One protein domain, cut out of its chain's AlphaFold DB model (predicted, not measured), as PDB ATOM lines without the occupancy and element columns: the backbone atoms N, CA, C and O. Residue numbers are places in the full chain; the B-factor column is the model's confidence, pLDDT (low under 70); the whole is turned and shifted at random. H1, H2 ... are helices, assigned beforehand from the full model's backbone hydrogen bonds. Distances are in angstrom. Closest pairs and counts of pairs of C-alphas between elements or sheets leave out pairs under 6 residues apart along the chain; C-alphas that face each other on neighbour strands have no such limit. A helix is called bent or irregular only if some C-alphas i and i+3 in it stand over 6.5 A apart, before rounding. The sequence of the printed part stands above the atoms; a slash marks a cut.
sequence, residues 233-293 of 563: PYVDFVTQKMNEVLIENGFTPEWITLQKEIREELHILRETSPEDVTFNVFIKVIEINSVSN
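What this domain is: This is residues 233 to 293 of the 563 residues of the protein "Hypothetical protein" of Timema poppense (UniProt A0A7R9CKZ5). Three helices are strung out one after another in an open frame, with H2 as a bar in the middle, H1 at its beginning and H3 turning off sharply at its other end. H2 and H3 make an open V with its corner at their link, and no two helices touch. The printed part has 61 residues with three named helices, H1, H2 and H3 in that order, no named strand, and the class all helix. It is extended, with a radius of gyration of the C-alphas of 18.4 A and spans of 45 by 33 by 24 A.

How they stand to each other: H1, residues 237 to 248, is apart from H2, residues 254 to 271, though a tight link of 5 residues joins them. A tight link of 2 residues joins H2 to H3, residues 274 to 293. H2 and H3 are close but not clearly touching, with 1 pair of C-alphas within 8 A: their closest C-alphas, those of Leu 269 and Val 277, are 7.6 A apart. They run opposite ways at a steep tilt of 54 degrees. H1 and H3 are apart. Every O i to N i+4 pair is within hydrogen-bond range in H1 and H2, and 14 of 16 are in H3.

Where its parts are: H1 begins at C-alpha 237, (125.562, 113.136, 106.107), and is 16.2 A long from first to last C-alpha. H2 begins at C-alpha 254, (114.047, 104.754, 114.547), and is 25.7 A long. H3 is 30.1 A long and ends at C-alpha 293, (96.676, 77.994, 105.343). It is neither bent nor irregular, but only just: C-alphas 275 and 278 are 6.1 A apart.

The domain as a whole: The two C-alphas farthest apart, those of Pro 233 and Asn 293, are 48.4 A apart. The printed part has no cut. Its mean pLDDT is 74.8, and residues 273 to 293 are under 70.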
ATOM      1  N   PRO A 233     132.004 110.303 112.049       80.81
ATOM      2  CA  PRO A 233     132.617 109.989 110.758       80.81
ATOM      3  C   PRO A 233     132.129 108.662 110.162       80.81
ATOM      4  O   PRO A 233     132.387 108.382 108.996       80.81
ATOM      5  N   TYR A 234     131.424 107.847 110.950       81.50
ATOM      6  CA  TYR A 234     130.855 106.569 110.526       81.50
ATOM      7  C   TYR A 234     129.397 106.666 110.056       81.50
ATOM      8  O   TYR A 234     128.819 105.653 109.668       81.50
ATOM      9  N   VAL A 235     128.776 107.848 110.111       81.62
ATOM     10  CA  VAL A 235     127.380 108.056 109.707       81.62
ATOM     11  C   VAL A 235     127.348 108.970 108.491       81.62
ATOM     12  O   VAL A 235     127.972 110.028 108.487       81.62
ATOM     13  N   ASP A 236     126.605 108.565 107.462       86.94
ATOM     14  CA  ASP A 236     126.409 109.396 106.277       86.94
ATOM     15  C   ASP A 236     125.712 110.722 106.632       86.94
ATOM     16  O   ASP A 236     124.847 110.787 107.513       86.94
ATOM     17  N   PHE A 237     126.071 111.782 105.909       82.88
ATOM     18  CA  PHE A 237     125.562 113.136 106.107       82.88
ATOM     19  C   PHE A 237     124.031 113.183 106.055       82.88
ATOM     20  O   PHE A 237     123.402 113.852 106.878       82.88
ATOM     21  N   VAL A 238     123.420 112.440 105.125       86.62
ATOM     22  CA  VAL A 238     121.961 112.393 104.966       86.62
ATOM     23  C   VAL A 238     121.306 111.808 106.212       86.62
ATOM     24  O   VAL A 238     120.382 112.405 106.764       86.62
ATOM     25  N   THR A 239     121.818 110.681 106.703       88.38
ATOM     26  CA  THR A 239     121.305 110.003 107.901       88.38
ATOM     27  C   THR A 239     121.461 110.869 109.146       88.38
ATOM     28  O   THR A 239     120.536 110.974 109.953       88.38
ATOM     29  N   GLN A 240     122.603 111.540 109.300       85.81
ATOM     30  CA  GLN A 240     122.805 112.460 110.414       85.81
ATOM     31  C   GLN A 240     121.827 113.634 110.344       85.81
ATOM     32  O   GLN A 240     121.202 113.963 111.351       85.81
ATOM     33  N   LYS A 241     121.653 114.251 109.170       86.94
ATOM     34  CA  LYS A 241     120.753 115.394 109.015       86.94
ATOM     35  C   LYS A 241     119.294 115.004 109.221       86.94
ATOM     36  O   LYS A 241     118.562 115.747 109.867       86.94
ATOM     37  N   MET A 242     118.891 113.833 108.737       89.38
ATOM     38  CA  MET A 242     117.573 113.256 108.995       89.38
ATOM     39  C   MET A 242     117.337 113.105 110.502       89.38
ATOM     40  O   MET A 242     116.326 113.576 111.015       89.38
ATOM     41  N   ASN A 243     118.302 112.536 111.231       88.62
ATOM     42  CA  ASN A 243     118.216 112.389 112.683       88.62
ATOM     43  C   ASN A 243     118.170 113.743 113.408       88.62
ATOM     44  O   ASN A 243     117.385 113.893 114.339       88.62
ATOM     45  N   GLU A 244     118.954 114.737 112.975       87.50
ATOM     46  CA  GLU A 244     118.880 116.106 113.510       87.50
ATOM     47  C   GLU A 244     117.482 116.705 113.329       87.50
ATOM     48  O   GLU A 244     116.908 117.203 114.291       87.50
ATOM     49  N   VAL A 245     116.912 116.616 112.124       89.56
ATOM     50  CA  VAL A 245     115.576 117.150 111.818       89.56
ATOM     51  C   VAL A 245     114.498 116.443 112.633       89.56
ATOM     52  O   VAL A 245     113.568 117.093 113.108       89.56
ATOM     53  N   LEU A 246     114.605 115.124 112.824       91.25
ATOM     54  CA  LEU A 246     113.683 114.384 113.684       91.25
ATOM     55  C   LEU A 246     113.749 114.911 115.121       91.25
ATOM     56  O   LEU A 246     112.714 115.277 115.673       91.25
ATOM     57  N   ILE A 247     114.955 115.046 115.682       88.38
ATOM     58  CA  ILE A 247     115.163 115.532 117.052       88.38
ATOM     59  C   ILE A 247     114.676 116.982 117.214       88.38
ATOM     60  O   ILE A 247     113.984 117.281 118.184       88.38
ATOM     61  N   GLU A 248     114.979 117.872 116.263       88.50
ATOM     62  CA  GLU A 248     114.534 119.278 116.264       88.50
ATOM     63  C   GLU A 248     112.999 119.398 116.257       88.50
ATOM     64  O   GLU A 248     112.445 120.303 116.879       88.50
ATOM     65  N   ASN A 249     112.302 118.454 115.616       92.75
ATOM     66  CA  ASN A 249     110.839 118.383 115.588       92.75
ATOM     67  C   ASN A 249     110.229 117.587 116.763       92.75
ATOM     68  O   ASN A 249     109.016 117.384 116.792       92.75
ATOM     69  N   GLY A 250     111.040 117.129 117.725       90.31
ATOM     70  CA  GLY A 250     110.584 116.352 118.883       90.31
ATOM     71  C   GLY A 250     110.291 114.876 118.592       90.31
ATOM     72  O   GLY A 250     109.643 114.213 119.402       90.31
ATOM     73  N   PHE A 251     110.758 114.349 117.459       90.12
ATOM     74  CA  PHE A 251     110.653 112.938 117.093       90.12
ATOM     75  C   PHE A 251     111.943 112.182 117.421       90.12
ATOM     76  O   PHE A 251     113.055 112.686 117.251       90.12
ATOM     77  N   THR A 252     111.804 110.936 117.869       90.38
ATOM     78  CA  THR A 252     112.944 110.056 118.131       90.38
ATOM     79  C   THR A 252     113.329 109.282 116.867       90.38
ATOM     80  O   THR A 252     112.450 108.717 116.213       90.38
ATOM     81  N   PRO A 253     114.626 109.214 116.517       90.94
ATOM     82  CA  PRO A 253     115.119 108.323 115.473       90.94
ATOM     83  C   PRO A 253     114.701 106.863 115.681       90.94
ATOM     84  O   PRO A 253     114.615 106.387 116.814       90.94
ATOM     85  N   GLU A 254     114.521 106.144 114.575       87.00
ATOM     86  CA  GLU A 254     114.047 104.754 114.547       87.00
ATOM     87  C   GLU A 254     114.862 103.829 115.458       87.00
ATOM     88  O   GLU A 254     114.299 103.099 116.268       87.00
ATOM     89  N   TRP A 255     116.192 103.915 115.396       86.81
ATOM     90  CA  TRP A 255     117.076 103.075 116.203       86.81
ATOM     91  C   TRP A 255     116.892 103.281 117.715       86.81
ATOM     92  O   TRP A 255     117.063 102.332 118.477       86.81
ATOM     93  N   ILE A 256     116.512 104.485 118.163       90.56
ATOM     94  CA  ILE A 256     116.223 104.759 119.582       90.56
ATOM     95  C   ILE A 256     114.920 104.079 119.985       90.56
ATOM     96  O   ILE A 256     114.851 103.460 121.048       90.56
ATOM     97  N   THR A 257     113.897 104.188 119.138       91.69
ATOM     98  CA  THR A 257     112.591 103.562 119.362       91.69
ATOM     99  C   THR A 257     112.729 102.042 119.415       91.69
ATOM    100  O   THR A 257     112.335 101.435 120.406       91.69
ATOM    101  N   LEU A 258     113.412 101.448 118.433       91.88
ATOM    102  CA  LEU A 258     113.698 100.012 118.395       91.88
ATOM    103  C   LEU A 258     114.490  99.554 119.621       91.88
ATOM    104  O   LEU A 258     114.184  98.532 120.225       91.88
ATOM    105  N   GLN A 259     115.503 100.314 120.039       91.69
ATOM    106  CA  GLN A 259     116.280  99.954 121.222       91.69
ATOM    107  C   GLN A 259     115.441 100.018 122.506       91.69
ATOM    108  O   GLN A 259     115.668  99.229 123.425       91.69
ATOM    109  N   LYS A 260     114.489 100.950 122.590       94.94
ATOM    110  CA  LYS A 260     113.541 101.024 123.702       94.94
ATOM    111  C   LYS A 260     112.613  99.807 123.707       94.94
ATOM    112  O   LYS A 260     112.502  99.173 124.750       94.94
ATOM    113  N   GLU A 261     112.046  99.448 122.560       93.88
ATOM    114  CA  GLU A 261     111.200  98.258 122.401       93.88
ATOM    115  C   GLU A 261     111.946  96.985 122.809       93.88
ATOM    116  O   GLU A 261     111.467  96.243 123.657       93.88
ATOM    117  N   ILE A 262     113.177  96.785 122.325       94.19
ATOM    118  CA  ILE A 262     113.999  95.621 122.695       94.19
ATOM    119  C   ILE A 262     114.230  95.563 124.209       94.19
ATOM    120  O   ILE A 262     114.171  94.491 124.806       94.19
ATOM    121  N   ARG A 263     114.509  96.697 124.863       94.19
ATOM    122  CA  ARG A 263     114.701  96.723 126.322       94.19
ATOM    123  C   ARG A 263     113.414  96.400 127.074       94.19
ATOM    124  O   ARG A 263     113.486  95.709 128.085       94.19
ATOM    125  N   GLU A 264     112.273  96.893 126.604       93.19
ATOM    126  CA  GLU A 264     110.961  96.582 127.178       93.19
ATOM    127  C   GLU A 264     110.623  95.099 126.999       93.19
ATOM    128  O   GLU A 264     110.241  94.441 127.962       93.19
ATOM    129  N   GLU A 265     110.860  94.531 125.817       89.62
ATOM    130  CA  GLU A 265     110.680  93.100 125.565       89.62
ATOM    131  C   GLU A 265     111.599  92.245 126.441       89.62
ATOM    132  O   GLU A 265     111.141  91.284 127.054       89.62
ATOM    133  N   LEU A 266     112.877  92.610 126.572       88.75
ATOM    134  CA  LEU A 266     113.811  91.923 127.468       88.75
ATOM    135  C   LEU A 266     113.379  92.016 128.933       88.75
ATOM    136  O   LEU A 266     113.572  91.063 129.685       88.75
ATOM    137  N   HIS A 267     112.807  93.148 129.345       89.69
ATOM    138  CA  HIS A 267     112.269  93.316 130.688       89.69
ATOM    139  C   HIS A 267     111.084  92.384 130.923       89.69
ATOM    140  O   HIS A 267     111.100  91.623 131.885       89.69
ATOM    141  N   ILE A 268     110.117  92.367 130.001       87.12
ATOM    142  CA  ILE A 268     108.958  91.469 130.056       87.12
ATOM    143  C   ILE A 268     109.424  90.015 130.117       87.12
ATOM    144  O   ILE A 268     108.995  89.280 130.998       87.12
ATOM    145  N   LEU A 269     110.347  89.614 129.238       80.19
ATOM    146  CA  LEU A 269     110.889  88.254 129.214       80.19
ATOM    147  C   LEU A 269     111.599  87.876 130.519       80.19
ATOM    148  O   LEU A 269     111.578  86.710 130.900       80.19
ATOM    149  N   ARG A 270     112.234  88.838 131.197       80.94
ATOM    150  CA  ARG A 270     112.910  88.617 132.480       80.94
ATOM    151  C   ARG A 270     111.936  88.553 133.658       80.94
ATOM    152  O   ARG A 270     112.232  87.873 134.636       80.94
ATOM    153  N   GLU A 271     110.816  89.264 133.579       80.25
ATOM    154  CA  GLU A 271     109.757  89.249 134.593       80.25
ATOM    155  C   GLU A 271     108.824  88.042 134.453       80.25
ATOM    156  O   GLU A 271     108.332  87.526 135.456       80.25
ATOM    157  N   THR A 272     108.597  87.552 133.232       70.62
ATOM    158  CA  THR A 272     107.857  86.309 132.995       70.62
ATOM    159  C   THR A 272     108.730  85.110 133.349       70.62
ATOM    160  O   THR A 272     109.814  84.937 132.791       70.62
ATOM    161  N   SER A 273     108.268  84.258 134.266       60.91
ATOM    162  CA  SER A 273     108.950  83.005 134.595       60.91
ATOM    163  C   SER A 273     109.076  82.106 133.345       60.91
ATOM    164  O   SER A 273     108.240  82.170 132.438       60.91
ATOM    165  N   PRO A 274     110.103  81.239 133.264       58.91
ATOM    166  CA  PRO A 274     110.374  80.416 132.078       58.91
ATOM    167  C   PRO A 274     109.247  79.434 131.705       58.91
ATOM    168  O   PRO A 274     109.246  78.905 130.593       58.91
ATOM    169  N   GLU A 275     108.276  79.206 132.591       54.16
ATOM    170  CA  GLU A 275     107.130  78.324 132.348       54.16
ATOM    171  C   GLU A 275     106.128  78.939 131.348       54.16
ATOM    172  O   GLU A 275     105.660  78.243 130.443       54.16
ATOM    173  N   ASP A 276     105.904  80.259 131.390       53.34
ATOM    174  CA  ASP A 276     104.939  80.959 130.519       53.34
ATOM    175  C   ASP A 276     105.496  81.304 129.125       53.34
ATOM    176  O   ASP A 276     104.747  81.474 128.153       53.34
ATOM    177  N   VAL A 277     106.824  81.363 128.986       56.38
ATOM    178  CA  VAL A 277     107.495  81.662 127.708       56.38
ATOM    179  C   VAL A 277     107.226  80.554 126.682       56.38
ATOM    180  O   VAL A 277     106.985  80.834 125.507       56.38
ATOM    181  N   THR A 278     107.180  79.291 127.122       54.03
ATOM    182  CA  THR A 278     106.916  78.144 126.238       54.03
ATOM    183  C   THR A 278     105.501  78.165 125.657       54.03
ATOM    184  O   THR A 278     105.317  77.868 124.474       54.03
ATOM    185  N   PHE A 279     104.509  78.592 126.444       47.66
ATOM    186  CA  PHE A 279     103.112  78.656 126.022       47.66
ATOM    187  C   PHE A 279     102.859  79.823 125.057       47.66
ATOM    188  O   PHE A 279     102.197  79.649 124.035       47.66
ATOM    189  N   ASN A 280     103.460  80.992 125.301       54.47
ATOM    190  CA  ASN A 280     103.330  82.144 124.400       54.47
ATOM    191  C   ASN A 280     104.046  81.945 123.056       54.47
ATOM    192  O   ASN A 280     103.520  82.343 122.012       54.47
ATOM    193  N   VAL A 281     105.204  81.276 123.045       57.72
ATOM    194  CA  VAL A 281     105.859  80.861 121.792       57.72
ATOM    195  C   VAL A 281     104.989  79.843 121.047       57.72
ATOM    196  O   VAL A 281     104.808  79.969 119.836       57.72
ATOM    197  N   PHE A 282     104.380  78.886 121.754       48.03
ATOM    198  CA  PHE A 282     103.475  77.896 121.163       48.03
ATOM    199  C   PHE A 282     102.244  78.541 120.503       48.03
ATOM    200  O   PHE A 282     101.896  78.189 119.374       48.03
ATOM    201  N   ILE A 283     101.630  79.542 121.145       53.25
ATOM    202  CA  ILE A 283     100.496  80.290 120.582       53.25
ATOM    203  C   ILE A 283     100.910  81.091 119.340       53.25
ATOM    204  O   ILE A 283     100.244  80.978 118.310       53.25
ATOM    205  N   LYS A 284     102.042  81.814 119.369       48.91
ATOM    206  CA  LYS A 284     102.526  82.563 118.192       48.91
ATOM    207  C   LYS A 284     102.856  81.652 117.003       48.91
ATOM    208  O   LYS A 284     102.564  82.001 115.861       48.91
ATOM    209  N   VAL A 285     103.417  80.464 117.244       50.72
ATOM    210  CA  VAL A 285     103.704  79.478 116.184       50.72
ATOM    211  C   VAL A 285     102.414  78.918 115.568       50.72
ATOM    212  O   VAL A 285     102.357  78.701 114.355       50.72
ATOM    213  N   ILE A 286     101.360  78.707 116.359       49.28
ATOM    214  CA  ILE A 286     100.046  78.295 115.837       49.28
ATOM    215  C   ILE A 286      99.427  79.407 114.980       49.28
ATOM    216  O   ILE A 286      98.891  79.132 113.903       49.28
ATOM    217  N   GLU A 287      99.541  80.658 115.420       45.41
ATOM    218  CA  GLU A 287      98.970  81.817 114.735       45.41
ATOM    219  C   GLU A 287      99.590  82.017 113.341       45.41
ATOM    220  O   GLU A 287      98.863  82.086 112.348       45.41
ATOM    221  N   ILE A 288     100.922  81.952 113.226       49.59
ATOM    222  CA  ILE A 288     101.644  82.062 111.943       49.59
ATOM    223  C   ILE A 288     101.227  80.954 110.955       49.59
ATOM    224  O   ILE A 288     101.001  81.219 109.772       49.59
ATOM    225  N   ASN A 289     101.053  79.718 111.432       46.59
ATOM    226  CA  ASN A 289     100.664  78.588 110.580       46.59
ATOM    227  C   ASN A 289      99.201  78.661 110.107       46.59
ATOM    228  O   ASN A 289      98.878  78.227 108.999       46.59
ATOM    229  N   SER A 290      98.305  79.238 110.912       42.31
ATOM    230  CA  SER A 290      96.906  79.444 110.513       42.31
ATOM    231  C   SER A 290      96.746  80.478 109.390       42.31
ATOM    232  O   SER A 290      95.904  80.297 108.508       42.31
ATOM    233  N   VAL A 291      97.602  81.506 109.360       41.81
ATOM    234  CA  VAL A 291      97.598  82.536 108.308       41.81
ATOM    235  C   VAL A 291      98.090  81.963 106.974       41.81
ATOM    236  O   VAL A 291      97.484  82.235 105.938       41.81
ATOM    237  N   SER A 292      99.107  81.094 106.991       38.78
ATOM    238  CA  SER A 292      99.626  80.436 105.780       38.78
ATOM    239  C   SER A 292      98.560  79.567 105.091       38.78
ATOM    240  O   SER A 292      98.374  79.641 103.877       38.78
ATOM    241  N   ASN A 293      97.757  78.835 105.871       36.12
ATOM    242  CA  ASN A 293      96.676  77.994 105.343       36.12
ATOM    243  C   ASN A 293      95.477  78.788 104.782       36.12
ATOM    244  O   ASN A 293      94.734  78.264 103.953       36.12
TER     245      ASN A 293